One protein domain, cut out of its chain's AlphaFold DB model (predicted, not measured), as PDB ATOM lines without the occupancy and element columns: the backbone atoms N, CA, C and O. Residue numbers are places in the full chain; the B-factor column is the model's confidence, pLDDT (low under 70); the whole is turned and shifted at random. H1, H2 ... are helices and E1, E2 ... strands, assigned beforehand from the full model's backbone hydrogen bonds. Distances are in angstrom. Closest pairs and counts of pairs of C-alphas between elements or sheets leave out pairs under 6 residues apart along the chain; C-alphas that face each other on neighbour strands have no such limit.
ATOM      1  N   ILE A   9      10.656 -30.504  -8.083       97.38
ATOM      2  CA  ILE A   9      10.100 -31.684  -8.742       97.38
ATOM      3  C   ILE A   9      10.570 -31.704 -10.192       97.38
ATOM      4  O   ILE A   9      10.447 -30.705 -10.899       97.38
ATOM      5  N   VAL A  10      11.097 -32.836 -10.646       97.94
ATOM      6  CA  VAL A  10      11.419 -33.073 -12.056       97.94
ATOM      7  C   VAL A  10      10.447 -34.088 -12.640       97.94
ATOM      8  O   VAL A  10      10.069 -35.051 -11.969       97.94
ATOM      9  N   ARG A  11      10.010 -33.875 -13.880       97.19
ATOM     10  CA  ARG A  11       9.082 -34.784 -14.572       97.19
ATOM     11  C   ARG A  11       9.317 -34.803 -16.076       97.19
ATOM     12  O   ARG A  11       9.832 -33.842 -16.638       97.19
ATOM     13  N   PHE A  12       8.854 -35.862 -16.733       95.44
ATOM     14  CA  PHE A  12       8.741 -35.932 -18.193       95.44
ATOM     15  C   PHE A  12       7.299 -35.670 -18.646       95.44
ATOM     16  O   PHE A  12       6.349 -36.140 -18.010       95.44
ATOM     17  N   GLY A  13       7.141 -34.965 -19.767       93.56
ATOM     18  CA  GLY A  13       5.859 -34.658 -20.405       93.56
ATOM     19  C   GLY A  13       5.471 -33.183 -20.305       93.56
ATOM     20  O   GLY A  13       5.921 -32.461 -19.420       93.56
ATOM     21  N   ASP A  14       4.601 -32.729 -21.197       92.25
ATOM     22  CA  ASP A  14       4.226 -31.315 -21.286       92.25
ATOM     23  C   ASP A  14       3.162 -30.906 -20.254       92.25
ATOM     24  O   ASP A  14       2.684 -31.710 -19.445       92.25
ATOM     25  N   THR A  15       2.787 -29.626 -20.267       90.88
ATOM     26  CA  THR A  15       1.628 -29.108 -19.522       90.88
ATOM     27  C   THR A  15       0.360 -29.856 -19.936       90.88
ATOM     28  O   THR A  15       0.141 -30.085 -21.124       90.88
ATOM     29  N   HIS A  16      -0.484 -30.219 -18.965       90.88
ATOM     30  CA  HIS A  16      -1.683 -31.057 -19.136       90.88
ATOM     31  C   HIS A  16      -1.432 -32.535 -19.478       90.88
ATOM     32  O   HIS A  16      -2.391 -33.287 -19.651       90.88
ATOM     33  N   SER A  17      -0.176 -32.994 -19.533       94.00
ATOM     34  CA  SER A  17       0.107 -34.435 -19.559       94.00
ATOM     35  C   SER A  17      -0.336 -35.110 -18.255       94.00
ATOM     36  O   SER A  17      -0.487 -34.465 -17.215       94.00
ATOM     37  N   TYR A  18      -0.490 -36.435 -18.263       94.12
ATOM     38  CA  TYR A  18      -0.800 -37.169 -17.032       94.12
ATOM     39  C   TYR A  18       0.284 -37.014 -15.957       94.12
ATOM     40  O   TYR A  18      -0.049 -36.950 -14.776       94.12
ATOM     41  N   SER A  19       1.554 -36.854 -16.345       95.19
ATOM     42  CA  SER A  19       2.640 -36.519 -15.417       95.19
ATOM     43  C   SER A  19       2.458 -35.135 -14.782       95.19
ATOM     44  O   SER A  19       2.735 -34.968 -13.595       95.19
ATOM     45  N   ASP A  20       1.973 -34.141 -15.536       96.06
ATOM     46  CA  ASP A  20       1.626 -32.814 -15.003       96.06
ATOM     47  C   ASP A  20       0.476 -32.908 -13.995       96.06
ATOM     48  O   ASP A  20       0.583 -32.413 -12.874       96.06
ATOM     49  N   ILE A  21      -0.593 -33.625 -14.354       95.50
ATOM     50  CA  ILE A  21      -1.753 -33.843 -13.481       95.50
ATOM     51  C   ILE A  21      -1.337 -34.565 -12.192       95.50
ATOM     52  O   ILE A  21      -1.731 -34.146 -11.103       95.50
ATOM     53  N   ALA A  22      -0.524 -35.622 -12.291       95.75
ATOM     54  CA  ALA A  22      -0.004 -36.354 -11.136       95.75
ATOM     55  C   ALA A  22       0.848 -35.454 -10.228       95.75
ATOM     56  O   ALA A  22       0.672 -35.456  -9.009       95.75
ATOM     57  N   THR A  23       1.713 -34.630 -10.826       96.25
ATOM     58  CA  THR A  23       2.564 -33.679 -10.098       96.25
ATOM     59  C   THR A  23       1.725 -32.672  -9.319       96.25
ATOM     60  O   THR A  23       1.925 -32.514  -8.117       96.25
ATOM     61  N   ARG A  24       0.737 -32.044  -9.966       95.44
ATOM     62  CA  ARG A  24      -0.159 -31.078  -9.313       95.44
ATOM     63  C   ARG A  24      -0.986 -31.713  -8.201       95.44
ATOM     64  O   ARG A  24      -1.155 -31.105  -7.151       95.44
ATOM     65  N   ARG A  25      -1.472 -32.946  -8.389       95.62
ATOM     66  CA  ARG A  25      -2.224 -33.669  -7.347       95.62
ATOM     67  C   ARG A  25      -1.378 -33.981  -6.117       95.62
ATOM     68  O   ARG A  25      -1.900 -33.917  -5.011       95.62
ATOM     69  N   MET A  26      -0.111 -34.342  -6.306       95.19
ATOM     70  CA  MET A  26       0.757 -34.748  -5.201       95.19
ATOM     71  C   MET A  26       1.418 -33.558  -4.494       95.19
ATOM     72  O   MET A  26       1.546 -33.577  -3.273       95.19
ATOM     73  N   PHE A  27       1.826 -32.526  -5.239       93.81
ATOM     74  CA  PHE A  27       2.645 -31.425  -4.716       93.81
ATOM     75  C   PHE A  27       1.956 -30.051  -4.746       93.81
ATOM     76  O   PHE A  27       2.498 -29.087  -4.206       93.81
ATOM     77  N   GLY A  28       0.763 -29.948  -5.339       93.69
ATOM     78  CA  GLY A  28       0.030 -28.693  -5.514       93.69
ATOM     79  C   GLY A  28       0.536 -27.840  -6.685       93.69
ATOM     80  O   GLY A  28       1.614 -28.063  -7.232       93.69
ATOM     81  N   ASP A  29      -0.247 -26.826  -7.066       91.56
ATOM     82  CA  ASP A  29       0.056 -25.949  -8.215       91.56
ATOM     83  C   ASP A  29       1.214 -24.963  -7.968       91.56
ATOM     84  O   ASP A  29       1.722 -24.360  -8.910       91.56
ATOM     85  N   LEU A  30       1.641 -24.784  -6.712       87.81
ATOM     86  CA  LEU A  30       2.739 -23.879  -6.337       87.81
ATOM     87  C   LEU A  30       4.111 -24.574  -6.295       87.81
ATOM     88  O   LEU A  30       5.103 -23.946  -5.921       87.81
ATOM     89  N   ALA A  31       4.183 -25.862  -6.639       90.44
ATOM     90  CA  ALA A  31       5.436 -26.604  -6.654       90.44
ATOM     91  C   ALA A  31       6.405 -26.055  -7.716       90.44
ATOM     92  O   ALA A  31       6.013 -25.708  -8.830       90.44
ATOM     93  N   VAL A  32       7.700 -26.028  -7.390       95.12
ATOM     94  CA  VAL A  32       8.751 -25.704  -8.363       95.12
ATOM     95  C   VAL A  32       8.991 -26.934  -9.231       95.12
ATOM     96  O   VAL A  32       9.568 -27.919  -8.765       95.12
ATOM     97  N   VAL A  33       8.543 -26.875 -10.484       96.38
ATOM     98  CA  VAL A  33       8.612 -27.996 -11.427       96.38
ATOM     99  C   VAL A  33       9.573 -27.687 -12.568       96.38
ATOM    100  O   VAL A  33       9.523 -26.615 -13.166       96.38
ATOM    101  N   GLU A  34      10.415 -28.656 -12.904       97.00
ATOM    102  CA  GLU A  34      11.218 -28.672 -14.122       97.00
ATOM    103  C   GLU A  34      10.800 -29.850 -15.004       97.00
ATOM    104  O   GLU A  34      10.665 -30.985 -14.540       97.00
ATOM    105  N   VAL A  35      10.583 -29.568 -16.286       97.25
ATOM    106  CA  VAL A  35      10.282 -30.589 -17.290       97.25
ATOM    107  C   VAL A  35      11.582 -30.993 -17.972       97.25
ATOM    108  O   VAL A  35      12.319 -30.135 -18.452       97.25
ATOM    109  N   LEU A  36      11.859 -32.293 -18.003       97.31
ATOM    110  CA  LEU A  36      13.062 -32.865 -18.601       97.31
ATOM    111  C   LEU A  36      12.719 -33.753 -19.799       97.31
ATOM    112  O   LEU A  36      11.585 -34.194 -19.965       97.31
ATOM    113  N   GLU A  37      13.729 -34.016 -20.627       94.56
ATOM    114  CA  GLU A  37      13.593 -34.624 -21.959       94.56
ATOM    115  C   GLU A  37      13.155 -36.095 -21.941       94.56
ATOM    116  O   GLU A  37      12.592 -36.577 -22.920       94.56
ATOM    117  N   ASN A  38      13.439 -36.829 -20.862       93.62
ATOM    118  CA  ASN A  38      13.133 -38.254 -20.729       93.62
ATOM    119  C   ASN A  38      13.247 -38.722 -19.264       93.62
ATOM    120  O   ASN A  38      13.602 -37.956 -18.362       93.62
ATOM    121  N   PHE A  39      12.948 -40.004 -19.030       94.94
ATOM    122  CA  PHE A  39      13.010 -40.619 -17.703       94.94
ATOM    123  C   PHE A  39      14.428 -40.667 -17.126       94.94
ATOM    124  O   PHE A  39      14.579 -40.453 -15.927       94.94
ATOM    125  N   ASP A  40      15.462 -40.870 -17.950       94.25
ATOM    126  CA  ASP A  40      16.852 -40.863 -17.472       94.25
ATOM    127  C   ASP A  40      17.228 -39.557 -16.826       94.25
ATOM    128  O   ASP A  40      17.697 -39.539 -15.696       94.25
ATOM    129  N   ARG A  41      16.962 -38.455 -17.525       96.25
ATOM    130  CA  ARG A  41      17.286 -37.127 -17.020       96.25
ATOM    131  C   ARG A  41      16.582 -36.839 -15.701       96.25
ATOM    132  O   ARG A  41      17.172 -36.218 -14.820       96.25
ATOM    133  N   CYS A  42      15.353 -37.327 -15.539       97.12
ATOM    134  CA  CYS A  42      14.621 -37.216 -14.280       97.12
ATOM    135  C   CYS A  42      15.293 -38.007 -13.151       97.12
ATOM    136  O   CYS A  42      15.500 -37.462 -12.067       97.12
ATOM    137  N   LEU A  43      15.659 -39.266 -13.402       96.62
ATOM    138  CA  LEU A  43      16.337 -40.109 -12.414       96.62
ATOM    139  C   LEU A  43      17.732 -39.565 -12.067       96.62
ATOM    140  O   LEU A  43      18.077 -39.475 -10.892       96.62
ATOM    141  N   GLU A  44      18.510 -39.132 -13.061       96.56
ATOM    142  CA  GLU A  44      19.819 -38.489 -12.879       96.56
ATOM    143  C   GLU A  44      19.704 -37.248 -11.989       96.56
ATOM    144  O   GLU A  44      20.443 -37.112 -11.013       96.56
ATOM    145  N   ALA A  45      18.745 -36.362 -12.272       97.00
ATOM    146  CA  ALA A  45      18.527 -35.153 -11.483       97.00
ATOM    147  C   ALA A  45      18.166 -35.459 -10.020       97.00
ATOM    148  O   ALA A  45      18.697 -34.811  -9.114       97.00
ATOM    149  N   ALA A  46      17.314 -36.461  -9.779       96.81
ATOM    150  CA  ALA A  46      16.969 -36.905  -8.429       96.81
ATOM    151  C   ALA A  46      18.159 -37.555  -7.702       96.81
ATOM    152  O   ALA A  46      18.350 -37.334  -6.506       96.81
ATOM    153  N   ALA A  47      18.998 -38.315  -8.409       96.94
ATOM    154  CA  ALA A  47      20.165 -38.971  -7.819       96.94
ATOM    155  C   ALA A  47      21.260 -37.969  -7.416       96.94
ATOM    156  O   ALA A  47      21.979 -38.187  -6.441       96.94
ATOM    157  N   MET A  48      21.367 -36.844  -8.128       94.94
ATOM    158  CA  MET A  48      22.354 -35.800  -7.840       94.94
ATOM    159  C   MET A  48      22.017 -34.944  -6.610       94.94
ATOM    160  O   MET A  48      22.912 -34.309  -6.051       94.94
ATOM    161  N   SER A  49      20.751 -34.879  -6.181       93.25
ATOM    162  CA  SER A  49      20.338 -33.980  -5.100       93.25
ATOM    163  C   SER A  49      19.179 -34.525  -4.277       93.25
ATOM    164  O   SER A  49      18.091 -34.773  -4.781       93.25
ATOM    165  N   ARG A  50      19.363 -34.555  -2.952       89.69
ATOM    166  CA  ARG A  50      18.311 -34.931  -1.988       89.69
ATOM    167  C   ARG A  50      17.125 -33.961  -1.938       89.69
ATOM    168  O   ARG A  50      16.131 -34.267  -1.289       89.69
ATOM    169  N   LEU A  51      17.243 -32.789  -2.563       94.25
ATOM    170  CA  LEU A  51      16.168 -31.797  -2.658       94.25
ATOM    171  C   LEU A  51      15.361 -31.927  -3.957       94.25
ATOM    172  O   LEU A  51      14.463 -31.119  -4.191       94.25
ATOM    173  N   VAL A  52      15.685 -32.911  -4.799       96.69
ATOM    174  CA  VAL A  52      14.997 -33.178  -6.061       96.69
ATOM    175  C   VAL A  52      14.186 -34.463  -5.942       96.69
ATOM    176  O   VAL A  52      14.693 -35.494  -5.507       96.69
ATOM    177  N   ILE A  53      12.923 -34.408  -6.358       97.19
ATOM    178  CA  ILE A  53      12.054 -35.579  -6.492       97.19
ATOM    179  C   ILE A  53      11.715 -35.761  -7.966       97.19
ATOM    180  O   ILE A  53      11.261 -34.821  -8.616       97.19
ATOM    181  N   ALA A  54      11.887 -36.975  -8.483       97.50
ATOM    182  CA  ALA A  54      11.394 -37.345  -9.803       97.50
ATOM    183  C   ALA A  54       9.958 -37.881  -9.710       97.50
ATOM    184  O   ALA A  54       9.699 -38.843  -8.991       97.50
ATOM    185  N   MET A  55       9.031 -37.270 -10.451       97.00
ATOM    186  CA  MET A  55       7.677 -37.785 -10.664       97.00
ATOM    187  C   MET A  55       7.641 -38.522 -12.002       97.00
ATOM    188  O   MET A  55       7.710 -37.896 -13.064       97.00
ATOM    189  N   LEU A  56       7.545 -39.851 -11.946       95.75
ATOM    190  CA  LEU A  56       7.605 -40.722 -13.115       95.75
ATOM    191  C   LEU A  56       6.496 -41.776 -13.071       95.75
ATOM    192  O   LEU A  56       6.188 -42.294 -11.997       95.75
ATOM    193  N   PRO A  57       5.902 -42.122 -14.224       94.06
ATOM    194  CA  PRO A  57       4.997 -43.250 -14.302       94.06
ATOM    195  C   PRO A  57       5.813 -44.553 -14.297       94.06
ATOM    196  O   PRO A  57       6.753 -44.710 -15.074       94.06
ATOM    197  N   VAL A  58       5.434 -45.485 -13.427       92.25
ATOM    198  CA  VAL A  58       6.128 -46.775 -13.229       92.25
ATOM    199  C   VAL A  58       5.312 -47.964 -13.724       92.25
ATOM    200  O   VAL A  58       5.862 -48.976 -14.147       92.25
ATOM    201  N   HIS A  59       3.988 -47.817 -13.745       91.69
ATOM    202  CA  HIS A  59       3.057 -48.844 -14.181       91.69
ATOM    203  C   HIS A  59       1.837 -48.204 -14.853       91.69
ATOM    204  O   HIS A  59       1.370 -47.144 -14.430       91.69
ATOM    205  N   ASN A  60       1.281 -48.849 -15.879       86.06
ATOM    206  CA  ASN A  60      -0.065 -48.558 -16.363       86.06
ATOM    207  C   ASN A  60      -0.774 -49.834 -16.845       86.06
ATOM    208  O   ASN A  60      -0.142 -50.812 -17.221       86.06
ATOM    209  N   THR A  61      -2.105 -49.839 -16.858       80.75
ATOM    210  CA  THR A  61      -2.900 -51.031 -17.206       80.75
ATOM    211  C   THR A  61      -2.708 -51.529 -18.639       80.75
ATOM    212  O   THR A  61      -2.902 -52.716 -18.885       80.75
ATOM    213  N   ALA A  62      -2.329 -50.662 -19.581       77.69
ATOM    214  CA  ALA A  62      -2.123 -51.040 -20.980       77.69
ATOM    215  C   ALA A  62      -0.737 -51.664 -21.224       77.69
ATOM    216  O   ALA A  62      -0.619 -52.648 -21.949       77.69
ATOM    217  N   ASN A  63       0.296 -51.113 -20.590       73.75
ATOM    218  CA  ASN A  63       1.703 -51.441 -20.820       73.75
ATOM    219  C   ASN A  63       2.315 -52.269 -19.683       73.75
ATOM    220  O   ASN A  63       3.445 -52.720 -19.820       73.75
ATOM    221  N   ARG A  64       1.578 -52.491 -18.586       86.12
ATOM    222  CA  ARG A  64       2.077 -53.054 -17.323       86.12
ATOM    223  C   ARG A  64       3.210 -52.191 -16.771       86.12
ATOM    224  O   ARG A  64       3.009 -50.991 -16.593       86.12
ATOM    225  N   GLU A  65       4.368 -52.773 -16.487       89.06
ATOM    226  CA  GLU A  65       5.558 -52.037 -16.069       89.06
ATOM    227  C   GLU A  65       6.060 -51.124 -17.183       89.06
ATOM    228  O   GLU A  65       6.131 -51.490 -18.357       89.06
ATOM    229  N   ILE A  66       6.405 -49.899 -16.802       87.44
ATOM    230  CA  ILE A  66       6.935 -48.914 -17.728       87.44
ATOM    231  C   ILE A  66       8.450 -49.056 -17.738       87.44
ATOM    232  O   ILE A  66       9.138 -48.724 -16.770       87.44
ATOM    233  N   SER A  67       8.954 -49.537 -18.869       88.62
ATOM    234  CA  SER A  67      10.381 -49.623 -19.149       88.62
ATOM    235  C   SER A  67      10.893 -48.395 -19.887       88.62
ATOM    236  O   SER A  67      10.168 -47.683 -20.588       88.62
ATOM    237  N   ARG A  68      12.194 -48.176 -19.746       86.19
ATOM    238  CA  ARG A  68      12.959 -47.224 -20.544       86.19
ATOM    239  C   ARG A  68      13.333 -47.791 -21.919       86.19
ATOM    240  O   ARG A  68      13.004 -48.925 -22.257       86.19
ATOM    241  N   ALA A  69      14.053 -46.994 -22.714       80.69
ATOM    242  CA  ALA A  69      14.565 -47.387 -24.031       80.69
ATOM    243  C   ALA A  69      15.504 -48.609 -23.999       80.69
ATOM    244  O   ALA A  69      15.616 -49.308 -25.001       80.69
ATOM    245  N   ASP A  70      16.157 -48.875 -22.867       83.50
ATOM    246  CA  ASP A  70      17.008 -50.050 -22.645       83.50
ATOM    247  C   ASP A  70      16.226 -51.287 -22.157       83.50
ATOM    248  O   ASP A  70      16.819 -52.339 -21.937       83.50
ATOM    249  N   GLY A  71      14.900 -51.184 -22.008       86.81
ATOM    250  CA  GLY A  71      14.025 -52.274 -21.574       86.81
ATOM    251  C   GLY A  71      13.955 -52.470 -20.058       86.81
ATOM    252  O   GLY A  71      13.080 -53.202 -19.595       86.81
ATOM    253  N   VAL A  72      14.797 -51.783 -19.280       90.75
ATOM    254  CA  VAL A  72      14.804 -51.888 -17.816       90.75
ATOM    255  C   VAL A  72      13.616 -51.103 -17.235       90.75
ATOM    256  O   VAL A  72      13.402 -49.948 -17.638       90.75
ATOM    257  N   PRO A  73      12.836 -51.686 -16.304       93.06
ATOM    258  CA  PRO A  73      11.784 -50.976 -15.585       93.06
ATOM    259  C   PRO A  73      12.303 -49.713 -14.891       93.06
ATOM    260  O   PRO A  73      13.414 -49.676 -14.356       93.06
ATOM    261  N   VAL A  74      11.487 -48.656 -14.875       92.12
ATOM    262  CA  VAL A  74      11.865 -47.372 -14.257       92.12
ATOM    263  C   VAL A  74      12.215 -47.532 -12.772       92.12
ATOM    264  O   VAL A  74      13.178 -46.916 -12.318       92.12
ATOM    265  N   GLU A  75      11.476 -48.363 -12.029       92.31
ATOM    266  CA  GLU A  75      11.737 -48.611 -10.603       92.31
ATOM    267  C   GLU A  75      13.078 -49.315 -10.379       92.31
ATOM    268  O   GLU A  75      13.900 -48.814  -9.613       92.31
ATOM    269  N   GLU A  76      13.357 -50.394 -11.119       93.38
ATOM    270  CA  GLU A  76      14.633 -51.119 -11.038       93.38
ATOM    271  C   GLU A  76      15.818 -50.194 -11.353       93.38
ATOM    272  O   GLU A  76      16.841 -50.190 -10.663       93.38
ATOM    273  N   ARG A  77      15.670 -49.328 -12.363       93.75
ATOM    274  CA  ARG A  77      16.703 -48.341 -12.685       93.75
ATOM    275  C   ARG A  77      16.905 -47.333 -11.557       93.75
ATOM    276  O   ARG A  77      18.048 -46.977 -11.272       93.75
ATOM    277  N   ALA A  78      15.825 -46.854 -10.945       94.44
ATOM    278  CA  ALA A  78      15.898 -45.917  -9.833       94.44
ATOM    279  C   ALA A  78      16.636 -46.544  -8.638       94.44
ATOM    280  O   ALA A  78      17.545 -45.920  -8.084       94.44
ATOM    281  N   GLU A  79      16.319 -47.795  -8.299       94.62
ATOM    282  CA  GLU A  79      17.006 -48.556  -7.250       94.62
ATOM    283  C   GLU A  79      18.500 -48.718  -7.548       94.62
ATOM    284  O   GLU A  79      19.338 -48.437  -6.688       94.62
ATOM    285  N   GLY A  80      18.855 -49.062  -8.792       95.06
ATOM    286  CA  GLY A  80      20.249 -49.143  -9.243       95.06
ATOM    287  C   GLY A  80      21.021 -47.818  -9.140       95.06
ATOM    288  O   GLY A  80      22.250 -47.821  -9.085       95.06
ATOM    289  N   MET A  81      20.317 -46.683  -9.071       95.69
ATOM    290  CA  MET A  81      20.882 -45.343  -8.866       95.69
ATOM    291  C   MET A  81      20.866 -44.899  -7.393       95.69
ATOM    292  O   MET A  81      21.217 -43.759  -7.088       95.69
ATOM    293  N   GLY A  82      20.468 -45.779  -6.469       95.62
ATOM    294  CA  GLY A  82      20.363 -45.477  -5.040       95.62
ATOM    295  C   GLY A  82      19.164 -44.596  -4.678       95.62
ATOM    296  O   GLY A  82      19.135 -44.010  -3.592       95.62
TER     297      GLY A  82
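What this domain is: This is residues 9 to 82 of the 104 residues of the protein "Prephenate dehydratase domain-containing protein" of Thaumarchaeota archaeon S13 (UniProt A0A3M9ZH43). A small three-stranded parallel sheet stands in the middle, with H1 packed on one face and H2 on the other, making three layers; H3 lies beside H2, away from the sheet, at the end of a long looping link. The 74 printed residues hold three named helices and three named strands, in the order E1 H1 E2 H2 E3 H3, and the sheet's order is E2 E1 E3. The class is mixed, helices and strands. The whole is compact, with a radius of gyration of the C-alphas of 12.0 A and spans of 34 by 30 by 19 A.

Where its parts are: E1, residues 9 to 12, begins at C-alpha 9 (10.100, -31.684, -8.742) and measures 10.5 A. H1, residues 18 to 27, measures 14.0 A; E2, residues 32 to 36, 13.2 A; H2, residues 39 to 48, 14.4 A. E3, residues 52 to 55, measures 9.8 A, and H3, residues 74 to 80, 9.9 A, ending at C-alpha 80 (20.249, -49.143, -9.243).

How they stand to each other: Inner strand E1 is parallel to E2 at 30 degrees, with N 9 and O 32 2.9 A apart, and to E3 at 37 degrees, with N 10 and O 53 2.8 A apart. E1, H1, E2 form a strand-helix-strand unit, two parallel neighbour strands joined through a helix; E2, H2, E3 form a split one, with E1 between its strands. Both crossovers are right-handed. H1 is over E1, along the strands, at a height over the sheet of 9.2 A; its closest C-alphas to E1 are Ser 19 and Arg 11, 6.7 A. H2, on the opposite face, is over E1 and E3 at 7.8 A; the C-alphas of Ala 46 and Val 52 come closest, 4.8 A. H3 is not on the sheet; it is close to but not clearly touching H2, Leu 43 and Ala 78 having the closest C-alphas, 6.4 A, at a shallow tilt of 33 degrees, only just short of steep, the same way. In H1, H2 and H3 every O i to N i+4 pair is within hydrogen-bond range.

The domain as a whole: The C-alphas of Leu 30 and Gly 71 are farthest apart, 34.1 A. The printed part has no cut. The link E3 to H3, 18 residues, is long and holds a short antiparallel pairing of residues 59 to 60 with 64 to 65; the other links are tight. The mean pLDDT of the printed part is 92.9, and no printed residue is under 70.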